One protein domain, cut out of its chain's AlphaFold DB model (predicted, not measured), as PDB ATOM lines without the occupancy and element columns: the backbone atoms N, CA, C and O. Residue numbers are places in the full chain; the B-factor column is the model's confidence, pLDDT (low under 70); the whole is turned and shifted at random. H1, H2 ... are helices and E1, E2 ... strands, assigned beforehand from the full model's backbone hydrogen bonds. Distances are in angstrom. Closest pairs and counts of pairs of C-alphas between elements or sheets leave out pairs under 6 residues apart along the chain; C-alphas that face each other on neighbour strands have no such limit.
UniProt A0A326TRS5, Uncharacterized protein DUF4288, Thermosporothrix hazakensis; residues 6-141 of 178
ATOM      1  N   TRP A   6      19.808  17.156  -9.745       97.12
ATOM      2  CA  TRP A   6      19.336  18.384 -10.352       97.12
ATOM      3  C   TRP A   6      18.271  19.032  -9.481       97.12
ATOM      4  O   TRP A   6      17.524  18.362  -8.770       97.12
ATOM      5  N   TYR A   7      18.256  20.352  -9.504       97.00
ATOM      6  CA  TYR A   7      17.310  21.200  -8.802       97.00
ATOM      7  C   TYR A   7      16.911  22.339  -9.733       97.00
ATOM      8  O   TYR A   7      17.675  22.700 -10.625       97.00
ATOM      9  N   VAL A   8      15.749  22.924  -9.497       97.81
ATOM     10  CA  VAL A   8      15.265  24.123 -10.171       97.81
ATOM     11  C   VAL A   8      15.070  25.173  -9.098       97.81
ATOM     12  O   VAL A   8      14.301  24.973  -8.158       97.81
ATOM     13  N   ALA A   9      15.818  26.261  -9.209       97.94
ATOM     14  CA  ALA A   9      15.653  27.427  -8.362       97.94
ATOM     15  C   ALA A   9      14.770  28.441  -9.079       97.94
ATOM     16  O   ALA A   9      15.056  28.807 -10.217       97.94
ATOM     17  N   GLU A  10      13.746  28.930  -8.394       98.19
ATOM     18  CA  GLU A  10      13.030  30.126  -8.810       98.19
ATOM     19  C   GLU A  10      13.698  31.335  -8.144       98.19
ATOM     20  O   GLU A  10      13.637  31.507  -6.927       98.19
ATOM     21  N   ILE A  11      14.383  32.156  -8.931       98.00
ATOM     22  CA  ILE A  11      15.123  33.341  -8.498       98.00
ATOM     23  C   ILE A  11      14.241  34.569  -8.713       98.00
ATOM     24  O   ILE A  11      13.801  34.831  -9.832       98.00
ATOM     25  N   ILE A  12      14.014  35.336  -7.646       98.25
ATOM     26  CA  ILE A  12      13.235  36.574  -7.687       98.25
ATOM     27  C   ILE A  12      14.177  37.756  -7.873       98.25
ATOM     28  O   ILE A  12      15.045  38.023  -7.033       98.25
ATOM     29  N   GLU A  13      13.967  38.482  -8.959       97.50
ATOM     30  CA  GLU A  13      14.755  39.637  -9.367       97.50
ATOM     31  C   GLU A  13      13.838  40.858  -9.486       97.50
ATOM     32  O   GLU A  13      12.754  40.787 -10.058       97.50
ATOM     33  N   GLU A  14      14.250  41.974  -8.890       97.62
ATOM     34  CA  GLU A  14      13.568  43.262  -8.984       97.62
ATOM     35  C   GLU A  14      14.376  44.191  -9.881       97.62
ATOM     36  O   GLU A  14      15.536  44.483  -9.584       97.62
ATOM     37  N   ILE A  15      13.731  44.721 -10.912       96.44
ATOM     38  CA  ILE A  15      14.319  45.657 -11.859       96.44
ATOM     39  C   ILE A  15      13.646  47.014 -11.697       96.44
ATOM     40  O   ILE A  15      12.419  47.130 -11.662       96.44
ATOM     41  N   ARG A  16      14.462  48.058 -11.580       96.94
ATOM     42  CA  ARG A  16      14.009  49.445 -11.461       96.94
ATOM     43  C   ARG A  16      14.645  50.287 -12.545       96.94
ATOM     44  O   ARG A  16      15.863  50.236 -12.715       96.94
ATOM     45  N   VAL A  17      13.827  51.093 -13.204       96.50
ATOM     46  CA  VAL A  17      14.261  52.050 -14.221       96.50
ATOM     47  C   VAL A  17      14.188  53.458 -13.639       96.50
ATOM     48  O   VAL A  17      13.264  53.808 -12.904       96.50
ATOM     49  N   GLU A  18      15.209  54.264 -13.898       96.00
ATOM     50  CA  GLU A  18      15.267  55.645 -13.439       96.00
ATOM     51  C   GLU A  18      14.092  56.477 -13.970       96.00
ATOM     52  O   GLU A  18      13.847  56.546 -15.169       96.00
ATOM     53  N   GLY A  19      13.393  57.162 -13.061       93.50
ATOM     54  CA  GLY A  19      12.233  57.999 -13.390       93.50
ATOM     55  C   GLY A  19      10.898  57.252 -13.371       93.50
ATOM     56  O   GLY A  19       9.855  57.899 -13.274       93.50
ATOM     57  N   GLU A  20      10.931  55.921 -13.351       93.69
ATOM     58  CA  GLU A  20       9.738  55.082 -13.356       93.69
ATOM     59  C   GLU A  20       9.207  54.832 -11.944       93.69
ATOM     60  O   GLU A  20       9.955  54.717 -10.967       93.69
ATOM     61  N   LYS A  21       7.875  54.802 -11.816       91.12
ATOM     62  CA  LYS A  21       7.206  54.596 -10.519       91.12
ATOM     63  C   LYS A  21       7.096  53.126 -10.148       91.12
ATOM     64  O   LYS A  21       7.113  52.800  -8.961       91.12
ATOM     65  N   GLU A  22       6.930  52.279 -11.151       91.75
ATOM     66  CA  GLU A  22       6.697  50.851 -10.996       91.75
ATOM     67  C   GLU A  22       7.994  50.087 -11.259       91.75
ATOM     68  O   GLU A  22       8.844  50.508 -12.045       91.75
ATOM     69  N   ASN A  23       8.179  48.986 -10.538       93.94
ATOM     70  CA  ASN A  23       9.274  48.056 -10.766       93.94
ATOM     71  C   ASN A  23       8.791  46.884 -11.626       93.94
ATOM     72  O   ASN A  23       7.611  46.541 -11.623       93.94
ATOM     73  N   VAL A  24       9.729  46.230 -12.305       94.25
ATOM     74  CA  VAL A  24       9.485  44.948 -12.975       94.25
ATOM     75  C   VAL A  24      10.030  43.838 -12.088       94.25
ATOM     76  O   VAL A  24      11.104  43.976 -11.500       94.25
ATOM     77  N   VAL A  25       9.288  42.740 -11.954       95.94
ATOM     78  CA  VAL A  25       9.719  41.572 -11.178       95.94
ATOM     79  C   VAL A  25       9.844  40.374 -12.101       95.94
ATOM     80  O   VAL A  25       8.859  39.938 -12.691       95.94
ATOM     81  N   HIS A  26      11.045  39.810 -12.181       94.81
ATOM     82  CA  HIS A  26      11.284  38.556 -12.882       94.81
ATOM     83  C   HIS A  26      11.260  37.376 -11.909       94.81
ATOM     84  O   HIS A  26      11.804  37.435 -10.801       94.81
ATOM     85  N   ARG A  27      10.639  36.281 -12.359       96.44
ATOM     86  CA  ARG A  27      10.706  34.952 -11.740       96.44
ATOM     87  C   ARG A  27      11.538  34.066 -12.664       96.44
ATOM     88  O   ARG A  27      11.019  33.507 -13.626       96.44
ATOM     89  N   ASN A  28      12.837  33.991 -12.402       95.00
ATOM     90  CA  ASN A  28      13.786  33.278 -13.254       95.00
ATOM     91  C   ASN A  28      13.935  31.830 -12.780       95.00
ATOM     92  O   ASN A  28      14.321  31.597 -11.638       95.00
ATOM     93  N   PHE A  29      13.683  30.851 -13.647       96.00
ATOM     94  CA  PHE A  29      13.850  29.432 -13.321       96.00
ATOM     95  C   PHE A  29      15.217  28.935 -13.795       96.00
ATOM     96  O   PHE A  29      15.516  28.957 -14.987       96.00
ATOM     97  N   VAL A  30      16.059  28.489 -12.860       96.44
ATOM     98  CA  VAL A  30      17.456  28.113 -13.124       96.44
ATOM     99  C   VAL A  30      17.728  26.680 -12.686       96.44
ATOM    100  O   VAL A  30      17.515  26.321 -11.528       96.44
ATOM    101  N   LEU A  31      18.262  25.870 -13.603       96.81
ATOM    102  CA  LEU A  31      18.733  24.519 -13.302       96.81
ATOM    103  C   LEU A  31      20.044  24.549 -12.509       96.81
ATOM    104  O   LEU A  31      21.014  25.210 -12.880       96.81
ATOM    105  N   ILE A  32      20.098  23.765 -11.434       97.06
ATOM    106  CA  ILE A  32      21.236  23.666 -10.526       97.06
ATOM    107  C   ILE A  32      21.621  22.208 -10.340       97.06
ATOM    108  O   ILE A  32      20.843  21.396  -9.848       97.06
ATOM    109  N   GLN A  33      22.872  21.887 -10.654       96.50
ATOM    110  CA  GLN A  33      23.452  20.593 -10.321       96.50
ATOM    111  C   GLN A  33      24.155  20.665  -8.963       96.50
ATOM    112  O   GLN A  33      25.068  21.475  -8.775       96.50
ATOM    113  N   ALA A  34      23.797  19.795  -8.022       96.00
ATOM    114  CA  ALA A  34      24.392  19.762  -6.687       96.00
ATOM    115  C   ALA A  34      24.404  18.350  -6.091       96.00
ATOM    116  O   ALA A  34      23.608  17.488  -6.449       96.00
ATOM    117  N   THR A  35      25.313  18.091  -5.157       95.38
ATOM    118  CA  THR A  35      25.405  16.810  -4.442       95.38
ATOM    119  C   THR A  35      24.531  16.765  -3.185       95.38
ATOM    120  O   THR A  35      24.178  15.683  -2.705       95.38
ATOM    121  N   SER A  36      24.108  17.924  -2.677       94.38
ATOM    122  CA  SER A  36      23.203  18.076  -1.535       94.38
ATOM    123  C   SER A  36      22.215  19.224  -1.748       94.38
ATOM    124  O   SER A  36      22.469  20.123  -2.547       94.38
ATOM    125  N   THR A  37      21.102  19.203  -1.012       96.12
ATOM    126  CA  THR A  37      20.121  20.298  -1.000       96.12
ATOM    127  C   THR A  37      20.753  21.606  -0.524       96.12
ATOM    128  O   THR A  37      20.474  22.660  -1.081       96.12
ATOM    129  N   GLU A  38      21.666  21.538   0.450       97.06
ATOM    130  CA  GLU A  38      22.398  22.716   0.929       97.06
ATOM    131  C   GLU A  38      23.305  23.296  -0.162       97.06
ATOM    132  O   GLU A  38      23.301  24.497  -0.400       97.06
ATOM    133  N   GLU A  39      24.046  22.453  -0.889       97.19
ATOM    134  CA  GLU A  39      24.858  22.922  -2.015       97.19
ATOM    135  C   GLU A  39      23.979  23.544  -3.114       97.19
ATOM    136  O   GLU A  39      24.365  24.559  -3.696       97.19
ATOM    137  N   ALA A  40      22.795  22.979  -3.379       97.69
ATOM    138  CA  ALA A  40      21.844  23.543  -4.334       97.69
ATOM    139  C   ALA A  40      21.381  24.943  -3.908       97.69
ATOM    140  O   ALA A  40      21.419  25.870  -4.714       97.69
ATOM    141  N   TYR A  41      21.028  25.107  -2.632       98.19
ATOM    142  CA  TYR A  41      20.631  26.391  -2.059       98.19
ATOM    143  C   TYR A  41      21.746  27.436  -2.170       98.19
ATOM    144  O   TYR A  41      21.518  28.532  -2.680       98.19
ATOM    145  N   GLN A  42      22.977  27.087  -1.789       98.19
ATOM    146  CA  GLN A  42      24.114  28.007  -1.891       98.19
ATOM    147  C   GLN A  42      24.405  28.413  -3.343       98.19
ATOM    148  O   GLN A  42      24.690  29.580  -3.616       98.19
ATOM    149  N   LYS A  43      24.288  27.478  -4.296       98.06
ATOM    150  CA  LYS A  43      24.414  27.789  -5.728       98.06
ATOM    151  C   LYS A  43      23.288  28.690  -6.224       98.06
ATOM    152  O   LYS A  43      23.568  29.615  -6.976       98.06
ATOM    153  N   ALA A  44      22.050  28.473  -5.785       97.62
ATOM    154  CA  ALA A  44      20.910  29.306  -6.163       97.62
ATOM    155  C   ALA A  44      21.107  30.758  -5.714       97.62
ATOM    156  O   ALA A  44      20.933  31.684  -6.506       97.62
ATOM    157  N   LEU A  45      21.556  30.957  -4.469       96.81
ATOM    158  CA  LEU A  45      21.911  32.280  -3.954       96.81
ATOM    159  C   LEU A  45      23.054  32.919  -4.751       96.81
ATOM    160  O   LEU A  45      23.005  34.114  -5.045       96.81
ATOM    161  N   HIS A  46      24.076  32.134  -5.100       97.06
ATOM    162  CA  HIS A  46      25.190  32.609  -5.914       97.06
ATOM    163  C   HIS A  46      24.725  33.074  -7.299       97.06
ATOM    164  O   HIS A  46      25.081  34.178  -7.702       97.06
ATOM    165  N   TYR A  47      23.902  32.279  -7.991       95.31
ATOM    166  CA  TYR A  47      23.363  32.652  -9.297       95.31
ATOM    167  C   TYR A  47      22.496  33.904  -9.216       95.31
ATOM    168  O   TYR A  47      22.731  34.839  -9.976       95.31
ATOM    169  N   GLY A  48      21.589  33.978  -8.238       92.44
ATOM    170  CA  GLY A  48      20.769  35.167  -8.024       92.44
ATOM    171  C   GLY A  48      21.625  36.421  -7.857       92.44
ATOM    172  O   GLY A  48      21.427  37.405  -8.560       92.44
ATOM    173  N   LYS A  49      22.656  36.361  -7.006       93.56
ATOM    174  CA  LYS A  49      23.603  37.472  -6.836       93.56
ATOM    175  C   LYS A  49      24.436  37.781  -8.075       93.56
ATOM    176  O   LYS A  49      24.769  38.941  -8.282       93.56
ATOM    177  N   SER A  50      24.766  36.786  -8.891       91.62
ATOM    178  CA  SER A  50      25.528  36.997 -10.127       91.62
ATOM    179  C   SER A  50      24.733  37.693 -11.234       91.62
ATOM    180  O   SER A  50      25.345  38.221 -12.156       91.62
ATOM    181  N   TYR A  51      23.398  37.706 -11.141       87.62
ATOM    182  CA  TYR A  51      22.518  38.401 -12.085       87.62
ATOM    183  C   TYR A  51      22.258  39.865 -11.706       87.62
ATOM    184  O   TYR A  51      21.736  40.618 -12.523       87.62
ATOM    185  N   GLU A  52      22.656  40.303 -10.503       92.00
ATOM    186  CA  GLU A  52      22.577  41.720 -10.139       92.00
ATOM    187  C   GLU A  52      23.411  42.560 -11.112       92.00
ATOM    188  O   GLU A  52      24.596  42.303 -11.332       92.00
ATOM    189  N   ALA A  53      22.790  43.589 -11.679       93.88
ATOM    190  CA  ALA A  53      23.394  44.390 -12.730       93.88
ATOM    191  C   ALA A  53      22.944  45.850 -12.652       93.88
ATOM    192  O   ALA A  53      21.920  46.205 -12.067       93.88
ATOM    193  N   THR A  54      23.738  46.727 -13.253       96.56
ATOM    194  CA  THR A  54      23.361  48.114 -13.521       96.56
ATOM    195  C   THR A  54      23.836  48.459 -14.921       96.56
ATOM    196  O   THR A  54      25.009  48.259 -15.220       96.56
ATOM    197  N   TYR A  55      22.933  48.970 -15.749       94.38
ATOM    198  CA  TYR A  55      23.188  49.324 -17.145       94.38
ATOM    199  C   TYR A  55      22.273  50.476 -17.571       94.38
ATOM    200  O   TYR A  55      21.450  50.942 -16.781       94.38
ATOM    201  N   GLU A  56      22.436  50.956 -18.799       94.94
ATOM    202  CA  GLU A  56      21.534  51.930 -19.417       94.94
ATOM    203  C   GLU A  56      20.582  51.218 -20.381       94.94
ATOM    204  O   GLU A  56      20.989  50.294 -21.093       94.94
ATOM    205  N   ASN A  57      19.322  51.644 -20.411       92.81
ATOM    206  CA  ASN A  57      18.393  51.243 -21.465       92.81
ATOM    207  C   ASN A  57      18.599  52.090 -22.742       92.81
ATOM    208  O   ASN A  57      19.389  53.042 -22.726       92.81
ATOM    209  N   PRO A  58      17.929  51.777 -23.871       90.00
ATOM    210  CA  PRO A  58      18.052  52.551 -25.112       90.00
ATOM    211  C   PRO A  58      17.728  54.043 -24.975       90.00
ATOM    212  O   PRO A  58      18.248  54.856 -25.740       90.00
ATOM    213  N   GLU A  59      16.909  54.415 -23.991       91.31
ATOM    214  CA  GLU A  59      16.561  55.805 -23.687       91.31
ATOM    215  C   GLU A  59      17.617  56.517 -22.820       91.31
ATOM    216  O   GLU A  59      17.501  57.711 -22.541       91.31
ATOM    217  N   GLY A  60      18.680  55.810 -22.417       93.50
ATOM    218  CA  GLY A  60      19.745  56.325 -21.557       93.50
ATOM    219  C   GLY A  60      19.360  56.398 -20.078       93.50
ATOM    220  O   GLY A  60      20.074  57.025 -19.297       93.50
ATOM    221  N   GLN A  61      18.245  55.782 -19.677       95.81
ATOM    222  CA  GLN A  61      17.851  55.693 -18.274       95.81
ATOM    223  C   GLN A  61      18.654  54.600 -17.582       95.81
ATOM    224  O   GLN A  61      18.863  53.508 -18.123       95.81
ATOM    225  N   ARG A  62      19.060  54.862 -16.338       97.56
ATOM    226  CA  ARG A  62      19.721  53.847 -15.523       97.56
ATOM    227  C   ARG A  62      18.732  52.754 -15.114       97.56
ATOM    228  O   ARG A  62      17.766  53.021 -14.400       97.56
ATOM    229  N   VAL A  63      19.048  51.515 -15.466       96.88
ATOM    230  CA  VAL A  63      18.357  50.305 -15.017       96.88
ATOM    231  C   VAL A  63      19.189  49.626 -13.934       96.88
ATOM    232  O   VAL A  63      20.405  49.470 -14.064       96.88
ATOM    233  N   VAL A  64      18.545  49.230 -12.838       97.69
ATOM    234  CA  VAL A  64      19.173  48.484 -11.742       97.69
ATOM    235  C   VAL A  64      18.395  47.203 -11.512       97.69
ATOM    236  O   VAL A  64      17.220  47.259 -11.156       97.69
ATOM    237  N   SER A  65      19.077  46.070 -11.663       95.69
ATOM    238  CA  SER A  65      18.548  44.754 -11.330       95.69
ATOM    239  C   SER A  65      19.109  44.244 -10.002       95.69
ATOM    240  O   SER A  65      20.321  44.290  -9.772       95.69
ATOM    241  N   LEU A  66      18.228  43.771  -9.117       97.25
ATOM    242  CA  LEU A  66      18.542  43.353  -7.753       97.25
ATOM    243  C   LEU A  66      17.967  41.972  -7.439       97.25
ATOM    244  O   LEU A  66      16.771  41.727  -7.595       97.25
ATOM    245  N   PHE A  67      18.782  41.104  -6.845       97.56
ATOM    246  CA  PHE A  67      18.328  39.818  -6.341       97.56
ATOM    247  C   PHE A  67      17.578  40.000  -5.023       97.56
ATOM    248  O   PHE A  67      18.113  40.525  -4.039       97.56
ATOM    249  N   ARG A  68      16.331  39.527  -4.988       98.38
ATOM    250  CA  ARG A  68      15.438  39.648  -3.828       98.38
ATOM    251  C   ARG A  68      15.364  38.383  -2.986       98.38
ATOM    252  O   ARG A  68      15.031  38.481  -1.807       98.38
ATOM    253  N   GLY A  69      15.690  37.228  -3.556       96.75
ATOM    254  CA  GLY A  69      15.635  35.941  -2.872       96.75
ATOM    255  C   GLY A  69      15.200  34.812  -3.798       96.75
ATOM    256  O   GLY A  69      15.068  34.994  -5.005       96.75
ATOM    257  N   LEU A  70      14.976  33.639  -3.213       98.25
ATOM    258  CA  LEU A  70      14.432  32.481  -3.919       98.25
ATOM    259  C   LEU A  70      12.926  32.390  -3.651       98.25
ATOM    260  O   LEU A  70      12.511  32.507  -2.497       98.25
ATOM    261  N   GLY A  71      12.132  32.200  -4.702       97.38
ATOM    262  CA  GLY A  71      10.702  31.899  -4.612       97.38
ATOM    263  C   GLY A  71      10.445  30.418  -4.335       97.38
ATOM    264  O   GLY A  71       9.519  30.084  -3.600       97.38
ATOM    265  N   ASP A  72      11.312  29.549  -4.860       97.38
ATOM    266  CA  ASP A  72      11.272  28.100  -4.675       97.38
ATOM    267  C   ASP A  72      12.649  27.463  -4.955       97.38
ATOM    268  O   ASP A  72      13.513  28.056  -5.611       97.38
ATOM    269  N   LEU A  73      12.859  26.248  -4.446       97.25
ATOM    270  CA  LEU A  73      13.999  25.392  -4.768       97.25
ATOM    271  C   LEU A  73      13.569  23.923  -4.714       97.25
ATOM    272  O   LEU A  73      13.576  23.297  -3.650       97.25
ATOM    273  N   THR A  74      13.260  23.363  -5.878       96.00
ATOM    274  CA  THR A  74      12.697  22.015  -5.998       96.00
ATOM    275  C   THR A  74      13.699  21.060  -6.642       96.00
ATOM    276  O   THR A  74      14.410  21.421  -7.575       96.00
ATOM    277  N   GLN A  75      13.815  19.837  -6.114       95.25
ATOM    278  CA  GLN A  75      14.672  18.805  -6.702       95.25
ATOM    279  C   GLN A  75      13.988  18.208  -7.943       95.25
ATOM    280  O   GLN A  75      12.853  17.754  -7.849       95.25
ATOM    281  N   VAL A  76      14.714  18.124  -9.057       94.69
ATOM    282  CA  VAL A  76      14.310  17.343 -10.235       94.69
ATOM    283  C   VAL A  76      14.568  15.865  -9.931       94.69
ATOM    284  O   VAL A  76      15.650  15.496  -9.456       94.69
ATOM    285  N   LEU A  77      13.558  15.016 -10.125       88.75
ATOM    286  CA  LEU A  77      13.638  13.605  -9.736       88.75
ATOM    287  C   LEU A  77      14.497  12.775 -10.703       88.75
ATOM    288  O   LEU A  77      15.167  11.845 -10.244       88.75
ATOM    289  N   GLY A  78      14.520  13.130 -11.991       86.44
ATOM    290  CA  GLY A  78      15.367  12.521 -13.014       86.44
ATOM    291  C   GLY A  78      16.520  13.402 -13.506       86.44
ATOM    292  O   GLY A  78      16.840  14.459 -12.957       86.44
ATOM    293  N   GLU A  79      17.183  12.920 -14.555       91.31
ATOM    294  CA  GLU A  79      18.131  13.717 -15.336       91.31
ATOM    295  C   GLU A  79      17.342  14.569 -16.341       91.31
ATOM    296  O   GLU A  79      16.479  14.014 -17.017       91.31
ATOM    297  N   PRO A  80      17.631  15.875 -16.487       92.06
ATOM    298  CA  PRO A  80      16.996  16.705 -17.501       92.06
ATOM    299  C   PRO A  80      17.194  16.117 -18.902       92.06
ATOM    300  O   PRO A  80      18.308  16.086 -19.432       92.06
ATOM    301  N   GLN A  81      16.102  15.644 -19.490       92.31
ATOM    302  CA  GLN A  81      16.036  15.052 -20.822       92.31
ATOM    303  C   GLN A  81      14.650  15.308 -21.431       92.31
ATOM    304  O   GLN A  81      13.766  15.848 -20.765       92.31
ATOM    305  N   ASP A  82      14.462  14.931 -22.697       94.19
ATOM    306  CA  ASP A  82      13.168  15.054 -23.376       94.19
ATOM    307  C   ASP A  82      12.051  14.341 -22.592       94.19
ATOM    308  O   ASP A  82      12.206  13.189 -22.180       94.19
ATOM    309  N   GLY A  83      10.951  15.056 -22.347       89.56
ATOM    310  CA  GLY A  83       9.809  14.571 -21.570       89.56
ATOM    311  C   GLY A  83       9.994  14.518 -20.045       89.56
ATOM    312  O   GLY A  83       9.062  14.106 -19.357       89.56
ATOM    313  N   GLU A  84      11.146  14.920 -19.495       92.94
ATOM    314  CA  GLU A  84      11.359  14.932 -18.040       92.94
ATOM    315  C   GLU A  84      10.613  16.093 -17.365       92.94
ATOM    316  O   GLU A  84      10.661  17.242 -17.811       92.94
ATOM    317  N   GLU A  85       9.962  15.803 -16.238       91.50
ATOM    318  CA  GLU A  85       9.309  16.823 -15.420       91.50
ATOM    319  C   GLU A  85      10.349  17.663 -14.669       91.50
ATOM    320  O   GLU A  85      11.142  17.162 -13.871       91.50
ATOM    321  N   ILE A  86      10.319  18.974 -14.900       92.06
ATOM    322  CA  ILE A  86      11.215  19.931 -14.243       92.06
ATOM    323  C   ILE A  86      10.685  20.303 -12.848       92.06
ATOM    324  O   ILE A  86      11.441  20.348 -11.880       92.06
ATOM    325  N   THR A  87       9.386  20.588 -12.747       91.44
ATOM    326  CA  THR A  87       8.667  20.877 -11.501       91.44
ATOM    327  C   THR A  87       7.165  20.678 -11.721       91.44
ATOM    328  O   THR A  87       6.707  20.670 -12.865       91.44
ATOM    329  N   TYR A  88       6.393  20.569 -10.641       90.69
ATOM    330  CA  TYR A  88       4.934  20.538 -10.690       90.69
ATOM    331  C   TYR A  88       4.329  21.359  -9.549       90.69
ATOM    332  O   TYR A  88       4.900  21.499  -8.468       90.69
ATOM    333  N   TYR A  89       3.117  21.851  -9.780       90.50
ATOM    334  CA  TYR A  89       2.299  22.510  -8.771       90.50
ATOM    335  C   TYR A  89       0.972  21.769  -8.649       90.50
ATOM    336  O   TYR A  89       0.439  21.246  -9.629       90.50
ATOM    337  N   ARG A  90       0.437  21.698  -7.428       93.44
ATOM    338  CA  ARG A  90      -0.810  20.986  -7.143       93.44
ATOM    339  C   ARG A  90      -1.845  21.932  -6.556       93.44
ATOM    340  O   ARG A  90      -1.629  22.506  -5.492       93.44
ATOM    341  N   TRP A  91      -3.010  21.961  -7.189       96.88
ATOM    342  CA  TRP A  91      -4.221  22.594  -6.677       96.88
ATOM    343  C   TRP A  91      -5.260  21.520  -6.332       96.88
ATOM    344  O   TRP A  91      -5.261  20.432  -6.907       96.88
ATOM    345  N   ILE A  92      -6.117  21.787  -5.344       97.44
ATOM    346  CA  ILE A  92      -7.173  20.865  -4.902       97.44
ATOM    347  C   ILE A  92      -8.502  21.613  -4.945       97.44
ATOM    348  O   ILE A  92      -8.608  22.688  -4.362       97.44
ATOM    349  N   GLY A  93      -9.512  21.012  -5.578       97.56
ATOM    350  CA  GLY A  93     -10.878  21.540  -5.583       97.56
ATOM    351  C   GLY A  93     -11.147  22.646  -6.603       97.56
ATOM    352  O   GLY A  93     -12.104  23.387  -6.409       97.56
ATOM    353  N   LEU A  94     -10.334  22.756  -7.660       97.75
ATOM    354  CA  LEU A  94     -10.646  23.633  -8.789       97.75
ATOM    355  C   LEU A  94     -11.892  23.133  -9.528       97.75
ATOM    356  O   LEU A  94     -12.081  21.928  -9.715       97.75
ATOM    357  N   SER A  95     -12.735  24.069  -9.940       98.00
ATOM    358  CA  SER A  95     -13.838  23.843 -10.867       98.00
ATOM    359  C   SER A  95     -13.328  23.623 -12.293       98.00
ATOM    360  O   SER A  95     -12.211  24.003 -12.633       98.00
ATOM    361  N   GLU A  96     -14.173  23.056 -13.158       97.81
ATOM    362  CA  GLU A  96     -13.842  22.890 -14.581       97.81
ATOM    363  C   GLU A  96     -13.473  24.227 -15.236       97.81
ATOM    364  O   GLU A  96     -12.507  24.295 -15.983       97.81
ATOM    365  N   ASN A  97     -14.186  25.310 -14.911       97.62
ATOM    366  CA  ASN A  97     -13.889  26.628 -15.473       97.62
ATOM    367  C   ASN A  97     -12.498  27.125 -15.052       97.62
ATOM    368  O   ASN A  97     -11.756  27.602 -15.901       97.62
ATOM    369  N   GLU A  98     -12.124  26.961 -13.780       97.50
ATOM    370  CA  GLU A  98     -10.785  27.331 -13.298       97.50
ATOM    371  C   GLU A  98      -9.691  26.485 -13.963       97.50
ATOM    372  O   GLU A  98      -8.618  26.999 -14.255       97.50
ATOM    373  N   ILE A  99      -9.953  25.203 -14.247       97.25
ATOM    374  CA  ILE A  99      -9.015  24.350 -14.994       97.25
ATOM    375  C   ILE A  99      -8.887  24.830 -16.446       97.25
ATOM    376  O   ILE A  99      -7.775  24.903 -16.966       97.25
ATOM    377  N   GLN A 100      -9.997  25.185 -17.098       96.69
ATOM    378  CA  GLN A 100      -9.979  25.697 -18.472       96.69
ATOM    379  C   GLN A 100      -9.232  27.033 -18.583       96.69
ATOM    380  O   GLN A 100      -8.519  27.244 -19.557       96.69
ATOM    381  N   GLU A 101      -9.307  27.899 -17.570       95.81
ATOM    382  CA  GLU A 101      -8.531  29.148 -17.512       95.81
ATOM    383  C   GLU A 101      -7.008  28.920 -17.434       95.81
ATOM    384  O   GLU A 101      -6.233  29.816 -17.761       95.81
ATOM    385  N   MET A 102      -6.559  27.723 -17.045       95.44
ATOM    386  CA  MET A 102      -5.136  27.361 -17.026       95.44
ATOM    387  C   MET A 102      -4.620  26.859 -18.384       95.44
ATOM    388  O   MET A 102      -3.409  26.712 -18.558       95.44
ATOM    389  N   ILE A 103      -5.509  26.567 -19.339       95.44
ATOM    390  CA  ILE A 103      -5.160  26.008 -20.649       95.44
ATOM    391  C   ILE A 103      -5.168  27.136 -21.680       95.44
ATOM    392  O   ILE A 103      -6.219  27.584 -22.133       95.44
ATOM    393  N   LEU A 104      -3.975  27.579 -22.076       92.25
ATOM    394  CA  LEU A 104      -3.832  28.609 -23.101       92.25
ATOM    395  C   LEU A 104      -4.038  28.026 -24.509       92.25
ATOM    396  O   LEU A 104      -3.569  26.913 -24.787       92.25
ATOM    397  N   PRO A 105      -4.677  28.769 -25.432       91.94
ATOM    398  CA  PRO A 105      -4.649  28.421 -26.848       91.94
ATOM    399  C   PRO A 105      -3.208  28.474 -27.378       91.94
ATOM    400  O   PRO A 105      -2.355  29.179 -26.834       91.94
ATOM    401  N   LYS A 106      -2.925  27.723 -28.453       87.50
ATOM    402  CA  LYS A 106      -1.566  27.559 -28.998       87.50
ATOM    403  C   LYS A 106      -0.890  28.906 -29.244       87.50
ATOM    404  O   LYS A 106       0.260  29.088 -28.867       87.50
ATOM    405  N   GLU A 107      -1.609  29.835 -29.851       87.69
ATOM    406  CA  GLU A 107      -1.127  31.158 -30.247       87.69
ATOM    407  C   GLU A 107      -0.777  32.043 -29.040       87.69
ATOM    408  O   GLU A 107       0.013  32.975 -29.166       87.69
ATOM    409  N   GLU A 108      -1.308  31.721 -27.857       85.50
ATOM    410  CA  GLU A 108      -1.005  32.406 -26.601       85.50
ATOM    411  C   GLU A 108       0.067  31.694 -25.764       85.50
ATOM    412  O   GLU A 108       0.477  32.228 -24.729       85.50
ATOM    413  N   LEU A 109       0.567  30.522 -26.176       86.38
ATOM    414  CA  LEU A 109       1.745  29.931 -25.537       86.38
ATOM    415  C   LEU A 109       2.967  30.794 -25.855       86.38
ATOM    416  O   LEU A 109       3.184  31.167 -27.004       86.38
ATOM    417  N   HIS A 110       3.800  31.065 -24.849       81.81
ATOM    418  CA  HIS A 110       4.899  32.038 -24.937       81.81
ATOM    419  C   HIS A 110       5.796  31.842 -26.174       81.81
ATOM    420  O   HIS A 110       6.153  32.810 -26.826       81.81
ATOM    421  N   VAL A 111       6.107  30.595 -26.551       83.12
ATOM    422  CA  VAL A 111       6.950  30.293 -27.725       83.12
ATOM    423  C   VAL A 111       6.320  30.694 -29.067       83.12
ATOM    424  O   VAL A 111       7.042  30.972 -30.018       83.12
ATOM    425  N   PHE A 112       4.987  30.709 -29.154       82.38
ATOM    426  CA  PHE A 112       4.242  31.052 -30.367       82.38
ATOM    427  C   PHE A 112       3.725  32.492 -30.362       82.38
ATOM    428  O   PHE A 112       3.327  32.982 -31.422       82.38
ATOM    429  N   ARG A 113       3.743  33.176 -29.208       76.94
ATOM    430  CA  ARG A 113       3.433  34.605 -29.143       76.94
ATOM    431  C   ARG A 113       4.419  35.353 -30.030       76.94
ATOM    432  O   ARG A 113       5.631  35.314 -29.822       76.94
ATOM    433  N   GLN A 114       3.897  36.036 -31.041       62.75
ATOM    434  CA  GLN A 114       4.685  37.006 -31.784       62.75
ATOM    435  C   GLN A 114       4.875  38.207 -30.864       62.75
ATOM    436  O   GLN A 114       3.886  38.824 -30.482       62.75
ATOM    437  N   TYR A 115       6.120  38.532 -30.509       55.19
ATOM    438  CA  TYR A 115       6.439  39.779 -29.813       55.19
ATOM    439  C   TYR A 115       6.072  40.952 -30.729       55.19
ATOM    440  O   TYR A 115       6.878  41.419 -31.535       55.19
ATOM    441  N   SER A 116       4.814  41.382 -30.678       51.91
ATOM    442  CA  SER A 116       4.432  42.676 -31.211       51.91
ATOM    443  C   SER A 116       4.919  43.717 -30.212       51.91
ATOM    444  O   SER A 116       4.687  43.593 -29.011       51.91
ATOM    445  N   SER A 117       5.606  44.743 -30.707       50.53
ATOM    446  CA  SER A 117       6.133  45.849 -29.898       50.53
ATOM    447  C   SER A 117       5.087  46.543 -29.020       50.53
ATOM    448  O   SER A 117       5.455  47.296 -28.126       50.53
ATOM    449  N   ASP A 118       3.805  46.313 -29.297       49.41
ATOM    450  CA  ASP A 118       2.682  46.984 -28.660       49.41
ATOM    451  C   ASP A 118       2.192  46.250 -27.393       49.41
ATOM    452  O   ASP A 118       1.607  46.892 -26.529       49.41
ATOM    453  N   GLU A 119       2.451  44.942 -27.241       48.16
ATOM    454  CA  GLU A 119       2.036  44.161 -26.052       48.16
ATOM    455  C   GLU A 119       3.076  44.188 -24.916       48.16
ATOM    456  O   GLU A 119       2.709  44.094 -23.747       48.16
ATOM    457  N   ASP A 120       4.356  44.406 -25.233       53.94
ATOM    458  CA  ASP A 120       5.429  44.606 -24.241       53.94
ATOM    459  C   ASP A 120       5.511  46.065 -23.734       53.94
ATOM    460  O   ASP A 120       6.391  46.410 -22.944       53.94
ATOM    461  N   ALA A 121       4.611  46.944 -24.192       55.53
ATOM    462  CA  ALA A 121       4.634  48.381 -23.906       55.53
ATOM    463  C   ALA A 121       4.024  48.774 -22.545       55.53
ATOM    464  O   ALA A 121       4.129  49.934 -22.146       55.53
ATOM    465  N   ASP A 122       3.400  47.838 -21.823       67.25
ATOM    466  CA  ASP A 122       2.723  48.110 -20.543       67.25
ATOM    467  C   ASP A 122       3.689  48.237 -19.341       67.25
ATOM    468  O   ASP A 122       3.258  48.286 -18.188       67.25
ATOM    469  N   GLY A 123       5.002  48.328 -19.581       78.12
ATOM    470  CA  GLY A 123       6.015  48.454 -18.536       78.12
ATOM    471  C   GLY A 123       7.222  49.304 -18.939       78.12
ATOM    472  O   GLY A 123       7.365  49.697 -20.097       78.12
ATOM    473  N   PRO A 124       8.110  49.612 -17.980       86.25
ATOM    474  CA  PRO A 124       9.307  50.392 -18.255       86.25
ATOM    475  C   PRO A 124      10.294  49.600 -19.128       86.25
ATOM    476  O   PRO A 124      10.434  48.386 -18.969       86.25
ATOM    477  N   ASP A 125      11.017  50.278 -20.024       88.31
ATOM    478  CA  ASP A 125      12.000  49.617 -20.890       88.31
ATOM    479  C   ASP A 125      13.222  49.158 -20.079       88.31
ATOM    480  O   ASP A 125      14.076  49.955 -19.680       88.31
ATOM    481  N   ILE A 126      13.295  47.850 -19.841       88.56
ATOM    482  CA  ILE A 126      14.380  47.193 -19.105       88.56
ATOM    483  C   ILE A 126      15.454  46.592 -20.020       88.56
ATOM    484  O   ILE A 126      16.328  45.872 -19.544       88.56
ATOM    485  N   ARG A 127      15.407  46.810 -21.337       88.06
ATOM    486  CA  ARG A 127      16.405  46.229 -22.248       88.06
ATOM    487  C   ARG A 127      17.759  46.894 -22.022       88.06
ATOM    488  O   ARG A 127      17.830  48.093 -21.784       88.06
ATOM    489  N   SER A 128      18.848  46.136 -22.129       88.69
ATOM    490  CA  SER A 128      20.197  46.708 -22.067       88.69
ATOM    491  C   SER A 128      20.587  47.299 -23.417       88.69
ATOM    492  O   SER A 128      20.571  46.596 -24.430       88.69
ATOM    493  N   LYS A 129      20.969  48.578 -23.428       87.69
ATOM    494  CA  LYS A 129      21.467  49.266 -24.620       87.69
ATOM    495  C   LYS A 129      22.695  48.570 -25.204       87.69
ATOM    496  O   LYS A 129      22.707  48.290 -26.394       87.69
ATOM    497  N   ASP A 130      23.672  48.230 -24.363       84.31
ATOM    498  CA  ASP A 130      24.924  47.597 -24.799       84.31
ATOM    499  C   ASP A 130      24.664  46.241 -25.473       84.31
ATOM    500  O   ASP A 130      25.253  45.931 -26.504       84.31
ATOM    501  N   VAL A 131      23.730  45.451 -24.926       81.88
ATOM    502  CA  VAL A 131      23.341  44.155 -25.510       81.88
ATOM    503  C   VAL A 131      22.656  44.355 -26.859       81.88
ATOM    504  O   VAL A 131      22.941  43.628 -27.804       81.88
ATOM    505  N   LEU A 132      21.766  45.343 -26.974       79.94
ATOM    506  CA  LEU A 132      21.094  45.656 -28.236       79.94
ATOM    507  C   LEU A 132      22.057  46.197 -29.302       79.94
ATOM    508  O   LEU A 132      21.853  45.929 -30.481       79.94
ATOM    509  N   GLU A 133      23.092  46.939 -28.906       81.00
ATOM    510  CA  GLU A 133      24.135  47.429 -29.812       81.00
ATOM    511  C   GLU A 133      25.100  46.312 -30.254       81.00
ATOM    512  O   GLU A 133      25.563  46.331 -31.393       81.00
ATOM    513  N   GLU A 134      25.382  45.323 -29.393       76.94
ATOM    514  CA  GLU A 134      26.193  44.139 -29.730       76.94
ATOM    515  C   GLU A 134      25.448  43.162 -30.660       76.94
ATOM    516  O   GLU A 134      26.063  42.471 -31.478       76.94
ATOM    517  N   LEU A 135      24.117  43.138 -30.586       66.75
ATOM    518  CA  LEU A 135      23.251  42.437 -31.530       66.75
ATOM    519  C   LEU A 135      23.191  43.198 -32.873       66.75
ATOM    520  O   LEU A 135      22.182  43.818 -33.204       66.75
ATOM    521  N   GLU A 136      24.256  43.145 -33.685       49.62
ATOM    522  CA  GLU A 136      24.190  43.602 -35.085       49.62
ATOM    523  C   GLU A 136      23.017  42.900 -35.821       49.62
ATOM    524  O   GLU A 136      22.943  41.666 -35.824       49.62
ATOM    525  N   PRO A 137      22.072  43.639 -36.442       53.34
ATOM    526  CA  PRO A 137      20.832  43.059 -36.945       53.34
ATOM    527  C   PRO A 137      20.935  42.512 -38.387       53.34
ATOM    528  O   PRO A 137      21.830  42.897 -39.145       53.34
ATOM    529  N   PRO A 138      19.954  41.685 -38.811       49.66
ATOM    530  CA  PRO A 138      18.709  41.438 -38.101       49.66
ATOM    531  C   PRO A 138      18.656  40.066 -37.444       49.66
ATOM    532  O   PRO A 138      18.808  39.031 -38.090       49.66
ATOM    533  N   TYR A 139      18.275  40.090 -36.165       51.62
ATOM    534  CA  TYR A 139      17.214  39.213 -35.692       51.62
ATOM    535  C   TYR A 139      16.160  39.104 -36.798       51.62
ATOM    536  O   TYR A 139      15.415  40.050 -37.060       51.62
ATOM    537  N   THR A 140      16.164  37.985 -37.515       43.06
ATOM    538  CA  THR A 140      15.031  37.617 -38.347       43.06
ATOM    539  C   THR A 140      13.939  37.221 -37.361       43.06
ATOM    540  O   THR A 140      14.162  36.267 -36.606       43.06
ATOM    541  N   PRO A 141      12.789  37.919 -37.322       48.41
ATOM    542  CA  PRO A 141      11.602  37.360 -36.688       48.41
ATOM    543  C   PRO A 141      11.460  35.927 -37.195       48.41
ATOM    544  O   PRO A 141      11.725  35.696 -38.377       48.41
TER     545      PRO A 141
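What this domain is: This is residues 6 to 141 of the 178 residues of the protein "Uncharacterized protein DUF4288" of Thermosporothrix hazakensis (UniProt A0A326TRS5). A curled four-stranded antiparallel sheet wraps round one long helix, H1, and from this body the second half of the printed part swings out in a wide, open loop. That loop leaves the end of E4, runs out to the short helix H2 far from the sheet, and comes back to the other end of the sheet, where the short helix H3 only grazes it. The printed part has 136 residues, with named elements E1, E2, H1, E3, E4, H2 and H3 along the chain; the sheet's order is E2 - E1 - E4 - E3. The class is mixed, helices and strands, with 68 residues in named elements. The whole is loose, with a radius of gyration of the C-alphas of 18.3 A, and spans 45 by 40 by 32 A.

Where its parts are: E1, residues 6 to 17, begins at C-alpha 6 (19.336, 18.384, -10.352) and is 34.3 A long. E2, residues 24 to 34, is 29.9 A long. H1, residues 37 to 50, is 19.8 A long. E3 is residues 53 to 56, 10.2 A. E4, residues 62 to 76, is 37.3 A long and bends by 59 degrees at residue 72. H2 is residues 96 to 101, 8.7 A, beginning at C-alpha 96 (-13.842, 22.890, -14.581). H3, residues 129 to 134, 8.6 A, ends at C-alpha 134 (26.193, 44.139, -29.730).

How they stand to each other: E1 and E2 form a hairpin, antiparallel at 154 degrees, with N 9 and O 30 2.9 A apart. E1 and E4 are antiparallel at 161 degrees, with N 14 and O 66 2.8 A apart. E3 and E4 form a hairpin, antiparallel at 141 degrees, with N 63 and O 55 2.8 A apart. The sheet is strongly twisted, its edge strands are E2 and E3, and it curls round H1. H1 is on the sheet; its closest C-alphas to E4 are those of Gly 48 and Phe 67, 5.5 A apart, and to E2 those of Ala 40 and Ala 34, 5.1 A. H3 is only just on the sheet, with 5 pairs of C-alphas within 10 A; it only grazes it with residues 129 to 131, and the C-alphas of Lys 129 and Glu 56 are the closest to E3, 5.8 A apart. H2 is not on the sheet and is apart from H1 and H3. In H1, H2 and H3 every O i to N i+4 pair is within hydrogen-bond range.

The domain as a whole: The C-alphas farthest apart, those of Gly 93 and Glu 136, are 50.9 A apart. The printed part has no cut. The links E4 to H2, 19 residues, and H2 to H3, 27 residues, are long. Residues 92 to 98, of which 96 to 98 belong to H2, stand free, as do 100 to 113, 116 to 122 and 134 to 140. The mean pLDDT of the printed part is 88.7, with residues 114 to 122 and 135 to 141 under 70.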